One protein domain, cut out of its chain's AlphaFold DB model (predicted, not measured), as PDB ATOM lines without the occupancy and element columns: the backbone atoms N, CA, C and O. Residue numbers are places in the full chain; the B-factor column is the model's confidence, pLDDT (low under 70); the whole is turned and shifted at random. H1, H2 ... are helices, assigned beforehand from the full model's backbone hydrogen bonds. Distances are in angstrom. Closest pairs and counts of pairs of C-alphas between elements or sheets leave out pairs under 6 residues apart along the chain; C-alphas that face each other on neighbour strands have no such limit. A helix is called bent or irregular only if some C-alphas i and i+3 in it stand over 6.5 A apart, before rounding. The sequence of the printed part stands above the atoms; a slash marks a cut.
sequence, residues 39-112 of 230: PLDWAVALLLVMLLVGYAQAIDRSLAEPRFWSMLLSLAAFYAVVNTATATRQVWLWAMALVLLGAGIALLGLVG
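What this domain is: This is residues 39 to 112 of the 230 residues of an uncharacterized protein of Anaerolineae bacterium (UniProt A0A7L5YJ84). Three helices make a flat, loose zigzag: H1 and H2 form a helical hairpin, and H3 folds back from the other end of H2 and opens away from it as a V. H2 is the middle stroke, with H1 on one side and H3 on the other, and the last half of H3, residues 99 to 112, sticks out free. The printed part has 74 residues with three named helices, in the order H1, H2, H3, and no named strand; the class is all helix. The whole is loose, with a radius of gyration of the C-alphas of 15.8 A, and the C-alphas span 45 by 39 by 13 A.

Where its parts are: After Pro 39, H1 takes residues 40 to 56, from C-alpha 40 at (126.000, 115.538, 101.648), and measures 24.5 A from first to last C-alpha. H2 takes residues 61 to 84, 34.2 A long, and begins with C-alpha 61 at (153.683, 121.048, 92.221). It is irregular, but only just: C-alphas 63 and 66 are 6.8 A apart. H3, the longest helix with 25 residues, takes residues 88 to 112 over 35.9 A and ends with C-alpha 112 at (140.931, 146.002, 92.372).

How they stand to each other: H1 and H2 touch and form a helical hairpin, with a shallow tilt of 12 degrees, opposite ways. Their closest C-alphas, those of Tyr 55 and Ala 64, are 6.7 A apart. H1 touches H2 with residues 51 to 55 alone, and H2 touches H1 with residues 61 to 68 alone. H2 and H3 are close but not clearly touching; their closest C-alphas, those of Val 81 and Trp 94, are 6.9 A apart. These two helices run opposite ways at a shallow tilt of 32 degrees, with their centres 17.9 A apart. H1 and H3 are apart. In H1 every O i to N i+4 pair is within hydrogen-bond range, against 18 of 20 in H2 and 20 of 21 in H3.

The domain as a whole: The two C-alphas farthest apart, those of Ile 59 and Arg 89, are 46.3 A apart, and the first and last printed C-alphas, those of Pro 39 and Gly 112, are 39.0 A apart. The printed part has no cut. The links from H1 to H2, with 4 residues, and from H2 to H3, with 3 residues, are tight. Residues 57 to 63, of which 61 to 63 belong to H2, stand free, as do residues 99 to 112 of H3. The mean pLDDT of the printed part is 84.1, and no printed residue is under 70.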
ATOM      1  N   PRO A  39     123.357 112.952 103.559       79.25
ATOM      2  CA  PRO A  39     123.784 112.446 102.252       79.25
ATOM      3  C   PRO A  39     124.822 113.358 101.569       79.25
ATOM      4  O   PRO A  39     125.500 112.944 100.633       79.25
ATOM      5  N   LEU A  40     124.985 114.586 102.071       79.69
ATOM      6  CA  LEU A  40     126.000 115.538 101.648       79.69
ATOM      7  C   LEU A  40     127.437 115.073 101.937       79.69
ATOM      8  O   LEU A  40     128.336 115.410 101.168       79.69
ATOM      9  N   ASP A  41     127.661 114.272 102.984       80.50
ATOM     10  CA  ASP A  41     129.004 113.798 103.348       80.50
ATOM     11  C   ASP A  41     129.644 112.993 102.209       80.50
ATOM     12  O   ASP A  41     130.849 113.088 101.972       80.50
ATOM     13  N   TRP A  42     128.832 112.266 101.435       86.06
ATOM     14  CA  TRP A  42     129.308 111.532 100.265       86.06
ATOM     15  C   TRP A  42     129.775 112.461  99.143       86.06
ATOM     16  O   TRP A  42     130.829 112.236  98.549       86.06
ATOM     17  N   ALA A  43     129.024 113.530  98.869       87.19
ATOM     18  CA  ALA A  43     129.397 114.509  97.851       87.19
ATOM     19  C   ALA A  43     130.710 115.211  98.215       87.19
ATOM     20  O   ALA A  43     131.564 115.420  97.353       87.19
ATOM     21  N   VAL A  44     130.895 115.519  99.500       84.88
ATOM     22  CA  VAL A  44     132.124 116.130 100.001       84.88
ATOM     23  C   VAL A  44     133.306 115.164  99.929       84.88
ATOM     24  O   VAL A  44     134.370 115.548  99.445       84.88
ATOM     25  N   ALA A  45     133.125 113.907 100.340       85.50
ATOM     26  CA  ALA A  45     134.158 112.884 100.209       85.50
ATOM     27  C   ALA A  45     134.575 112.693  98.742       85.50
ATOM     28  O   ALA A  45     135.766 112.653  98.436       85.50
ATOM     29  N   LEU A  46     133.605 112.652  97.825       91.38
ATOM     30  CA  LEU A  46     133.856 112.526  96.391       91.38
ATOM     31  C   LEU A  46     134.603 113.745  95.831       91.38
ATOM     32  O   LEU A  46     135.558 113.574  95.078       91.38
ATOM     33  N   LEU A  47     134.237 114.962  96.250       89.12
ATOM     34  CA  LEU A  47     134.975 116.193  95.936       89.12
ATOM     35  C   LEU A  47     136.423 116.138  96.435       89.12
ATOM     36  O   LEU A  47     137.332 116.520  95.701       89.12
ATOM     37  N   LEU A  48     136.643 115.638  97.654       87.88
ATOM     38  CA  LEU A  48     137.975 115.519  98.241       87.88
ATOM     39  C   LEU A  48     138.839 114.528  97.454       87.88
ATOM     40  O   LEU A  48     139.977 114.836  97.111       87.88
ATOM     41  N   VAL A  49     138.282 113.366  97.106       92.44
ATOM     42  CA  VAL A  49     138.963 112.375  96.261       92.44
ATOM     43  C   VAL A  49     139.320 112.988  94.910       92.44
ATOM     44  O   VAL A  49     140.464 112.874  94.472       92.44
ATOM     45  N   MET A  50     138.385 113.697  94.274       93.56
ATOM     46  CA  MET A  50     138.633 114.342  92.983       93.56
ATOM     47  C   MET A  50     139.730 115.409  93.070       93.56
ATOM     48  O   MET A  50     140.569 115.511  92.175       93.56
ATOM     49  N   LEU A  51     139.762 116.166  94.170       91.50
ATOM     50  CA  LEU A  51     140.809 117.140  94.452       91.50
ATOM     51  C   LEU A  51     142.182 116.470  94.606       91.50
ATOM     52  O   LEU A  51     143.153 116.940  94.013       91.50
ATOM     53  N   LEU A  52     142.268 115.365  95.354       90.88
ATOM     54  CA  LEU A  52     143.511 114.599  95.513       90.88
ATOM     55  C   LEU A  52     143.996 114.024  94.177       90.88
ATOM     56  O   LEU A  52     145.190 114.084  93.888       90.88
ATOM     57  N   VAL A  53     143.086 113.509  93.348       94.50
ATOM     58  CA  VAL A  53     143.420 112.994  92.010       94.50
ATOM     59  C   VAL A  53     143.953 114.115  91.115       94.50
ATOM     60  O   VAL A  53     144.975 113.932  90.453       94.50
ATOM     61  N   GLY A  54     143.311 115.286  91.125       90.12
ATOM     62  CA  GLY A  54     143.783 116.458  90.385       90.12
ATOM     63  C   GLY A  54     145.156 116.940  90.859       90.12
ATOM     64  O   GLY A  54     146.010 117.263  90.039       90.12
ATOM     65  N   TYR A  55     145.397 116.919  92.172       90.00
ATOM     66  CA  TYR A  55     146.695 117.266  92.750       90.00
ATOM     67  C   TYR A  55     147.788 116.251  92.383       90.00
ATOM     68  O   TYR A  55     148.893 116.645  92.019       90.00
ATOM     69  N   ALA A  56     147.478 114.951  92.398       92.31
ATOM     70  CA  ALA A  56     148.415 113.898  92.007       92.31
ATOM     71  C   ALA A  56     148.830 113.981  90.524       92.31
ATOM     72  O   ALA A  56     149.927 113.555  90.173       92.31
ATOM     73  N   GLN A  57     147.967 114.534  89.666       93.81
ATOM     74  CA  GLN A  57     148.222 114.731  88.234       93.81
ATOM     75  C   GLN A  57     148.939 116.048  87.904       93.81
ATOM     76  O   GLN A  57     149.315 116.269  86.754       93.81
ATOM     77  N   ALA A  58     149.130 116.940  88.877       91.31
ATOM     78  CA  ALA A  58     149.808 118.202  88.629       91.31
ATOM     79  C   ALA A  58     151.304 117.970  88.354       91.31
ATOM     80  O   ALA A  58     152.044 117.514  89.226       91.31
ATOM     81  N   ILE A  59     151.738 118.307  87.134       89.56
ATOM     82  CA  ILE A  59     153.142 118.212  86.701       89.56
ATOM     83  C   ILE A  59     154.006 119.198  87.505       89.56
ATOM     84  O   ILE A  59     155.041 118.816  88.043       89.56
ATOM     85  N   ASP A  60     153.523 120.434  87.670       87.75
ATOM     86  CA  ASP A  60     154.192 121.484  88.442       87.75
ATOM     87  C   ASP A  60     153.561 121.644  89.828       87.75
ATOM     88  O   ASP A  60     152.568 122.355  90.023       87.75
ATOM     89  N   ARG A  61     154.163 120.992  90.828       84.06
ATOM     90  CA  ARG A  61     153.683 121.048  92.221       84.06
ATOM     91  C   ARG A  61     153.716 122.460  92.806       84.06
ATOM     92  O   ARG A  61     152.792 122.832  93.522       84.06
ATOM     93  N   SER A  62     154.713 123.265  92.437       83.31
ATOM     94  CA  SER A  62     154.877 124.637  92.940       83.31
ATOM     95  C   SER A  62     153.708 125.560  92.579       83.31
ATOM     96  O   SER A  62     153.375 126.453  93.354       83.31
ATOM     97  N   LEU A  63     153.036 125.332  91.442       80.00
ATOM     98  CA  LEU A  63     151.836 126.087  91.062       80.00
ATOM     99  C   LEU A  63     150.544 125.480  91.629       80.00
ATOM    100  O   LEU A  63     149.554 126.193  91.816       80.00
ATOM    101  N   ALA A  64     150.526 124.172  91.893       85.38
ATOM    102  CA  ALA A  64     149.333 123.463  92.353       85.38
ATOM    103  C   ALA A  64     149.076 123.610  93.861       85.38
ATOM    104  O   ALA A  64     147.917 123.646  94.282       85.38
ATOM    105  N   GLU A  65     150.133 123.735  94.666       83.44
ATOM    106  CA  GLU A  65     150.060 123.867  96.127       83.44
ATOM    107  C   GLU A  65     149.104 124.968  96.623       83.44
ATOM    108  O   GLU A  65     148.172 124.639  97.364       83.44
ATOM    109  N   PRO A  66     149.241 126.251  96.227       80.81
ATOM    110  CA  PRO A  66     148.382 127.309  96.767       80.81
ATOM    111  C   PRO A  66     146.903 127.076  96.436       80.81
ATOM    112  O   PRO A  66     146.012 127.367  97.237       80.81
ATOM    113  N   ARG A  67     146.627 126.476  95.274       80.12
ATOM    114  CA  ARG A  67     145.267 126.169  94.833       80.12
ATOM    115  C   ARG A  67     144.657 125.040  95.658       80.12
ATOM    116  O   ARG A  67     143.511 125.168  96.095       80.12
ATOM    117  N   PHE A  68     145.436 123.993  95.925       87.00
ATOM    118  CA  PHE A  68     145.032 122.877  96.776       87.00
ATOM    119  C   PHE A  68     144.694 123.344  98.197       87.00
ATOM    120  O   PHE A  68     143.597 123.069  98.689       87.00
ATOM    121  N   TRP A  69     145.577 124.131  98.819       80.88
ATOM    122  CA  TRP A  69     145.342 124.677 100.158       80.88
ATOM    123  C   TRP A  69     144.108 125.579 100.208       80.88
ATOM    124  O   TRP A  69     143.328 125.483 101.156       80.88
ATOM    125  N   SER A  70     143.877 126.399  99.176       80.38
ATOM    126  CA  SER A  70     142.672 127.237  99.107       80.38
ATOM    127  C   SER A  70     141.381 126.407  99.101       80.38
ATOM    128  O   SER A  70     140.428 126.744  99.805       80.38
ATOM    129  N   MET A  71     141.364 125.280  98.376       84.25
ATOM    130  CA  MET A  71     140.202 124.394  98.334       84.25
ATOM    131  C   MET A  71     139.990 123.687  99.672       84.25
ATOM    132  O   MET A  71     138.869 123.680 100.180       84.25
ATOM    133  N   LEU A  72     141.057 123.176 100.291       83.38
ATOM    134  CA  LEU A  72     140.984 122.557 101.619       83.38
ATOM    135  C   LEU A  72     140.455 123.539 102.675       83.38
ATOM    136  O   LEU A  72     139.577 123.189 103.467       83.38
ATOM    137  N   LEU A  73     140.934 124.786 102.647       76.94
ATOM    138  CA  LEU A  73     140.484 125.847 103.545       76.94
ATOM    139  C   LEU A  73     139.001 126.177 103.327       76.94
ATOM    140  O   LEU A  73     138.264 126.346 104.298       76.94
ATOM    141  N   SER A  74     138.549 126.239 102.070       80.00
ATOM    142  CA  SER A  74     137.139 126.488 101.748       80.00
ATOM    143  C   SER A  74     136.222 125.376 102.267       80.00
ATOM    144  O   SER A  74     135.150 125.659 102.804       80.00
ATOM    145  N   LEU A  75     136.677 124.123 102.200       81.88
ATOM    146  CA  LEU A  75     135.921 122.977 102.687       81.88
ATOM    147  C   LEU A  75     135.864 122.937 104.217       81.88
ATOM    148  O   LEU A  75     134.806 122.689 104.796       81.88
ATOM    149  N   ALA A  76     136.981 123.240 104.879       78.69
ATOM    150  CA  ALA A  76     137.012 123.401 106.327       78.69
ATOM    151  C   ALA A  76     136.067 124.532 106.764       78.69
ATOM    152  O   ALA A  76     135.232 124.336 107.644       78.69
ATOM    153  N   ALA A  77     136.122 125.694 106.105       76.94
ATOM    154  CA  ALA A  77     135.221 126.807 106.392       76.94
ATOM    155  C   ALA A  77     133.744 126.412 106.223       76.94
ATOM    156  O   ALA A  77     132.932 126.720 107.096       76.94
ATOM    157  N   PHE A  78     133.408 125.671 105.164       81.00
ATOM    158  CA  PHE A  78     132.060 125.143 104.947       81.00
ATOM    159  C   PHE A  78     131.582 124.285 106.128       81.00
ATOM    160  O   PHE A  78     130.525 124.556 106.701       81.00
ATOM    161  N   TYR A  79     132.382 123.308 106.566       75.75
ATOM    162  CA  TYR A  79     132.019 122.484 107.722       75.75
ATOM    163  C   TYR A  79     131.947 123.277 109.034       75.75
ATOM    164  O   TYR A  79     131.158 122.923 109.909       75.75
ATOM    165  N   ALA A  80     132.718 124.359 109.191       75.75
ATOM    166  CA  ALA A  80     132.638 125.235 110.371       75.75
ATOM    167  C   ALA A  80     131.260 125.870 110.459       75.75
ATOM    168  O   ALA A  80     130.637 125.862 111.521       75.75
ATOM    169  N   VAL A  81     130.795 126.404 109.331       75.19
ATOM    170  CA  VAL A  81     129.487 127.044 109.218       75.19
ATOM    171  C   VAL A  81     128.390 126.023 109.502       75.19
ATOM    172  O   VAL A  81     127.574 126.247 110.391       75.19
ATOM    173  N   VAL A  82     128.416 124.866 108.832       78.44
ATOM    174  CA  VAL A  82     127.397 123.815 109.008       78.44
ATOM    175  C   VAL A  82     127.335 123.331 110.459       78.44
ATOM    176  O   VAL A  82     126.254 123.237 111.035       78.44
ATOM    177  N   ASN A  83     128.485 123.080 111.087       74.06
ATOM    178  CA  ASN A  83     128.537 122.541 112.448       74.06
ATOM    179  C   ASN A  83     128.191 123.582 113.530       74.06
ATOM    180  O   ASN A  83     127.802 123.234 114.644       74.06
ATOM    181  N   THR A  84     128.341 124.874 113.237       73.19
ATOM    182  CA  THR A  84     127.942 125.950 114.159       73.19
ATOM    183  C   THR A  84     126.517 126.433 113.924       73.19
ATOM    184  O   THR A  84     126.013 127.190 114.744       73.19
ATOM    185  N   ALA A  85     125.851 126.005 112.853       75.62
ATOM    186  CA  ALA A  85     124.488 126.394 112.507       75.62
ATOM    187  C   ALA A  85     123.428 125.468 113.139       75.62
ATOM    188  O   ALA A  85     122.488 125.043 112.471       75.62
ATOM    189  N   THR A  86     123.566 125.133 114.426       76.62
ATOM    190  CA  THR A  86     122.595 124.267 115.119       76.62
ATOM    191  C   THR A  86     121.370 125.029 115.629       76.62
ATOM    192  O   THR A  86     120.304 124.434 115.764       76.62
ATOM    193  N   ALA A  87     121.479 126.340 115.876       82.75
ATOM    194  CA  ALA A  87     120.351 127.184 116.271       82.75
ATOM    195  C   ALA A  87     119.798 128.004 115.091       82.75
ATOM    196  O   ALA A  87     120.558 128.605 114.333       82.75
ATOM    197  N   THR A  88     118.470 128.148 114.993       82.69
ATOM    198  CA  THR A  88     117.790 128.936 113.938       82.69
ATOM    199  C   THR A  88     118.329 130.366 113.820       82.69
ATOM    200  O   THR A  88     118.500 130.893 112.722       82.69
ATOM    201  N   ARG A  89     118.679 130.987 114.956       84.69
ATOM    202  CA  ARG A  89     119.278 132.330 114.996       84.69
ATOM    203  C   ARG A  89     120.696 132.367 114.410       84.69
ATOM    204  O   ARG A  89     121.076 133.364 113.805       84.69
ATOM    205  N   GLN A  90     121.472 131.291 114.563       80.75
ATOM    206  CA  GLN A  90     122.820 131.184 113.994       80.75
ATOM    207  C   GLN A  90     122.778 131.009 112.477       80.75
ATOM    208  O   GLN A  90     123.634 131.563 111.797       80.75
ATOM    209  N   VAL A  91     121.768 130.318 111.935       84.44
ATOM    210  CA  VAL A  91     121.589 130.181 110.477       84.44
ATOM    211  C   VAL A  91     121.466 131.554 109.815       84.44
ATOM    212  O   VAL A  91     122.162 131.832 108.843       84.44
ATOM    213  N   TRP A  92     120.645 132.445 110.380       87.75
ATOM    214  CA  TRP A  92     120.495 133.815 109.877       87.75
ATOM    215  C   TRP A  92     121.792 134.623 109.967       87.75
ATOM    216  O   TRP A  92     122.135 135.348 109.037       87.75
ATOM    217  N   LEU A  93     122.534 134.470 111.064       85.50
ATOM    218  CA  LEU A  93     123.804 135.164 111.271       85.50
ATOM    219  C   LEU A  93     124.854 134.710 110.244       85.50
ATOM    220  O   LEU A  93     125.537 135.544 109.654       85.50
ATOM    221  N   TRP A  94     124.921 133.408 109.956       81.81
ATOM    222  CA  TRP A  94     125.786 132.862 108.910       81.81
ATOM    223  C   TRP A  94     125.344 133.245 107.500       81.81
ATOM    224  O   TRP A  94     126.197 133.555 106.671       81.81
ATOM    225  N   ALA A  95     124.039 133.283 107.225       86.31
ATOM    226  CA  ALA A  95     123.514 133.767 105.952       86.31
ATOM    227  C   ALA A  95     123.898 135.236 105.721       86.31
ATOM    228  O   ALA A  95     124.438 135.571 104.668       86.31
ATOM    229  N   MET A  96     123.715 136.098 106.727       88.44
ATOM    230  CA  MET A  96     124.163 137.493 106.678       88.44
ATOM    231  C   MET A  96     125.677 137.590 106.505       88.44
ATOM    232  O   MET A  96     126.135 138.363 105.671       88.44
ATOM    233  N   ALA A  97     126.459 136.781 107.223       82.44
ATOM    234  CA  ALA A  97     127.912 136.756 107.074       82.44
ATOM    235  C   ALA A  97     128.344 136.355 105.652       82.44
ATOM    236  O   ALA A  97     129.251 136.975 105.106       82.44
ATOM    237  N   LEU A  98     127.687 135.368 105.032       82.19
ATOM    238  CA  LEU A  98     127.945 134.948 103.648       82.19
ATOM    239  C   LEU A  98     127.578 136.040 102.637       82.19
ATOM    240  O   LEU A  98     128.354 136.298 101.718       82.19
ATOM    241  N   VAL A  99     126.436 136.709 102.822       90.88
ATOM    242  CA  VAL A  99     126.023 137.845 101.981       90.88
ATOM    243  C   VAL A  99     127.021 138.994 102.112       90.88
ATOM    244  O   VAL A  99     127.480 139.522 101.101       90.88
ATOM    245  N   LEU A 100     127.412 139.344 103.340       88.19
ATOM    246  CA  LEU A 100     128.382 140.405 103.604       88.19
ATOM    247  C   LEU A 100     129.759 140.064 103.022       88.19
ATOM    248  O   LEU A 100     130.431 140.932 102.473       88.19
ATOM    249  N   LEU A 101     130.168 138.794 103.106       79.25
ATOM    250  CA  LEU A 101     131.402 138.297 102.504       79.25
ATOM    251  C   LEU A 101     131.355 138.415 100.976       79.25
ATOM    252  O   LEU A 101     132.298 138.930 100.382       79.25
ATOM    253  N   GLY A 102     130.262 137.981 100.345       83.94
ATOM    254  CA  GLY A 102     130.063 138.099  98.899       83.94
ATOM    255  C   GLY A 102     130.064 139.555  98.433       83.94
ATOM    256  O   GLY A 102     130.757 139.892  97.476       83.94
ATOM    257  N   ALA A 103     129.370 140.433  99.160       90.75
ATOM    258  CA  ALA A 103     129.382 141.872  98.916       90.75
ATOM    259  C   ALA A 103     130.789 142.467  99.079       90.75
ATOM    260  O   ALA A 103     131.231 143.251  98.242       90.75
ATOM    261  N   GLY A 104     131.524 142.047 100.110       86.00
ATOM    262  CA  GLY A 104     132.911 142.448 100.330       86.00
ATOM    263  C   GLY A 104     133.829 142.029  99.184       86.00
ATOM    264  O   GLY A 104     134.601 142.850  98.705       86.00
ATOM    265  N   ILE A 105     133.712 140.789  98.695       81.75
ATOM    266  CA  ILE A 105     134.478 140.301  97.535       81.75
ATOM    267  C   ILE A 105     134.105 141.082  96.272       81.75
ATOM    268  O   ILE A 105     134.998 141.459  95.516       81.75
ATOM    269  N   ALA A 106     132.818 141.361  96.050       88.94
ATOM    270  CA  ALA A 106     132.362 142.160  94.915       88.94
ATOM    271  C   ALA A 106     132.933 143.585  94.960       88.94
ATOM    272  O   ALA A 106     133.441 144.067  93.953       88.94
ATOM    273  N   LEU A 107     132.928 144.228  96.133       90.81
ATOM    274  CA  LEU A 107     133.546 145.538  96.342       90.81
ATOM    275  C   LEU A 107     135.064 145.491  96.160       90.81
ATOM    276  O   LEU A 107     135.628 146.401  95.563       90.81
ATOM    277  N   LEU A 108     135.733 144.434  96.627       80.38
ATOM    278  CA  LEU A 108     137.175 144.267  96.447       80.38
ATOM    279  C   LEU A 108     137.538 144.073  94.971       80.38
ATOM    280  O   LEU A 108     138.518 144.638  94.503       80.38
ATOM    281  N   GLY A 109     136.742 143.289  94.240       82.75
ATOM    282  CA  GLY A 109     136.871 143.110  92.797       82.75
ATOM    283  C   GLY A 109     136.588 144.404  92.042       82.75
ATOM    284  O   GLY A 109     137.301 144.718  91.094       82.75
ATOM    285  N   LEU A 110     135.614 145.188  92.517       84.69
ATOM    286  CA  LEU A 110     135.364 146.532  92.022       84.69
ATOM    287  C   LEU A 110     136.623 147.377  92.233       84.69
ATOM    288  O   LEU A 110     137.262 147.723  91.260       84.69
ATOM    289  N   VAL A 111     137.084 147.604  93.460       84.94
ATOM    290  CA  VAL A 111     138.269 148.440  93.749       84.94
ATOM    291  C   VAL A 111     139.554 147.938  93.069       84.94
ATOM    292  O   VAL A 111     140.362 148.747  92.624       84.94
ATOM    293  N   GLY A 112     139.751 146.621  92.983       78.88
ATOM    294  CA  GLY A 112     140.931 146.002  92.372       78.88
ATOM    295  C   GLY A 112     140.933 146.030  90.843       78.88
ATOM    296  O   GLY A 112     141.985 145.864  90.228       78.88
TER     297      GLY A 112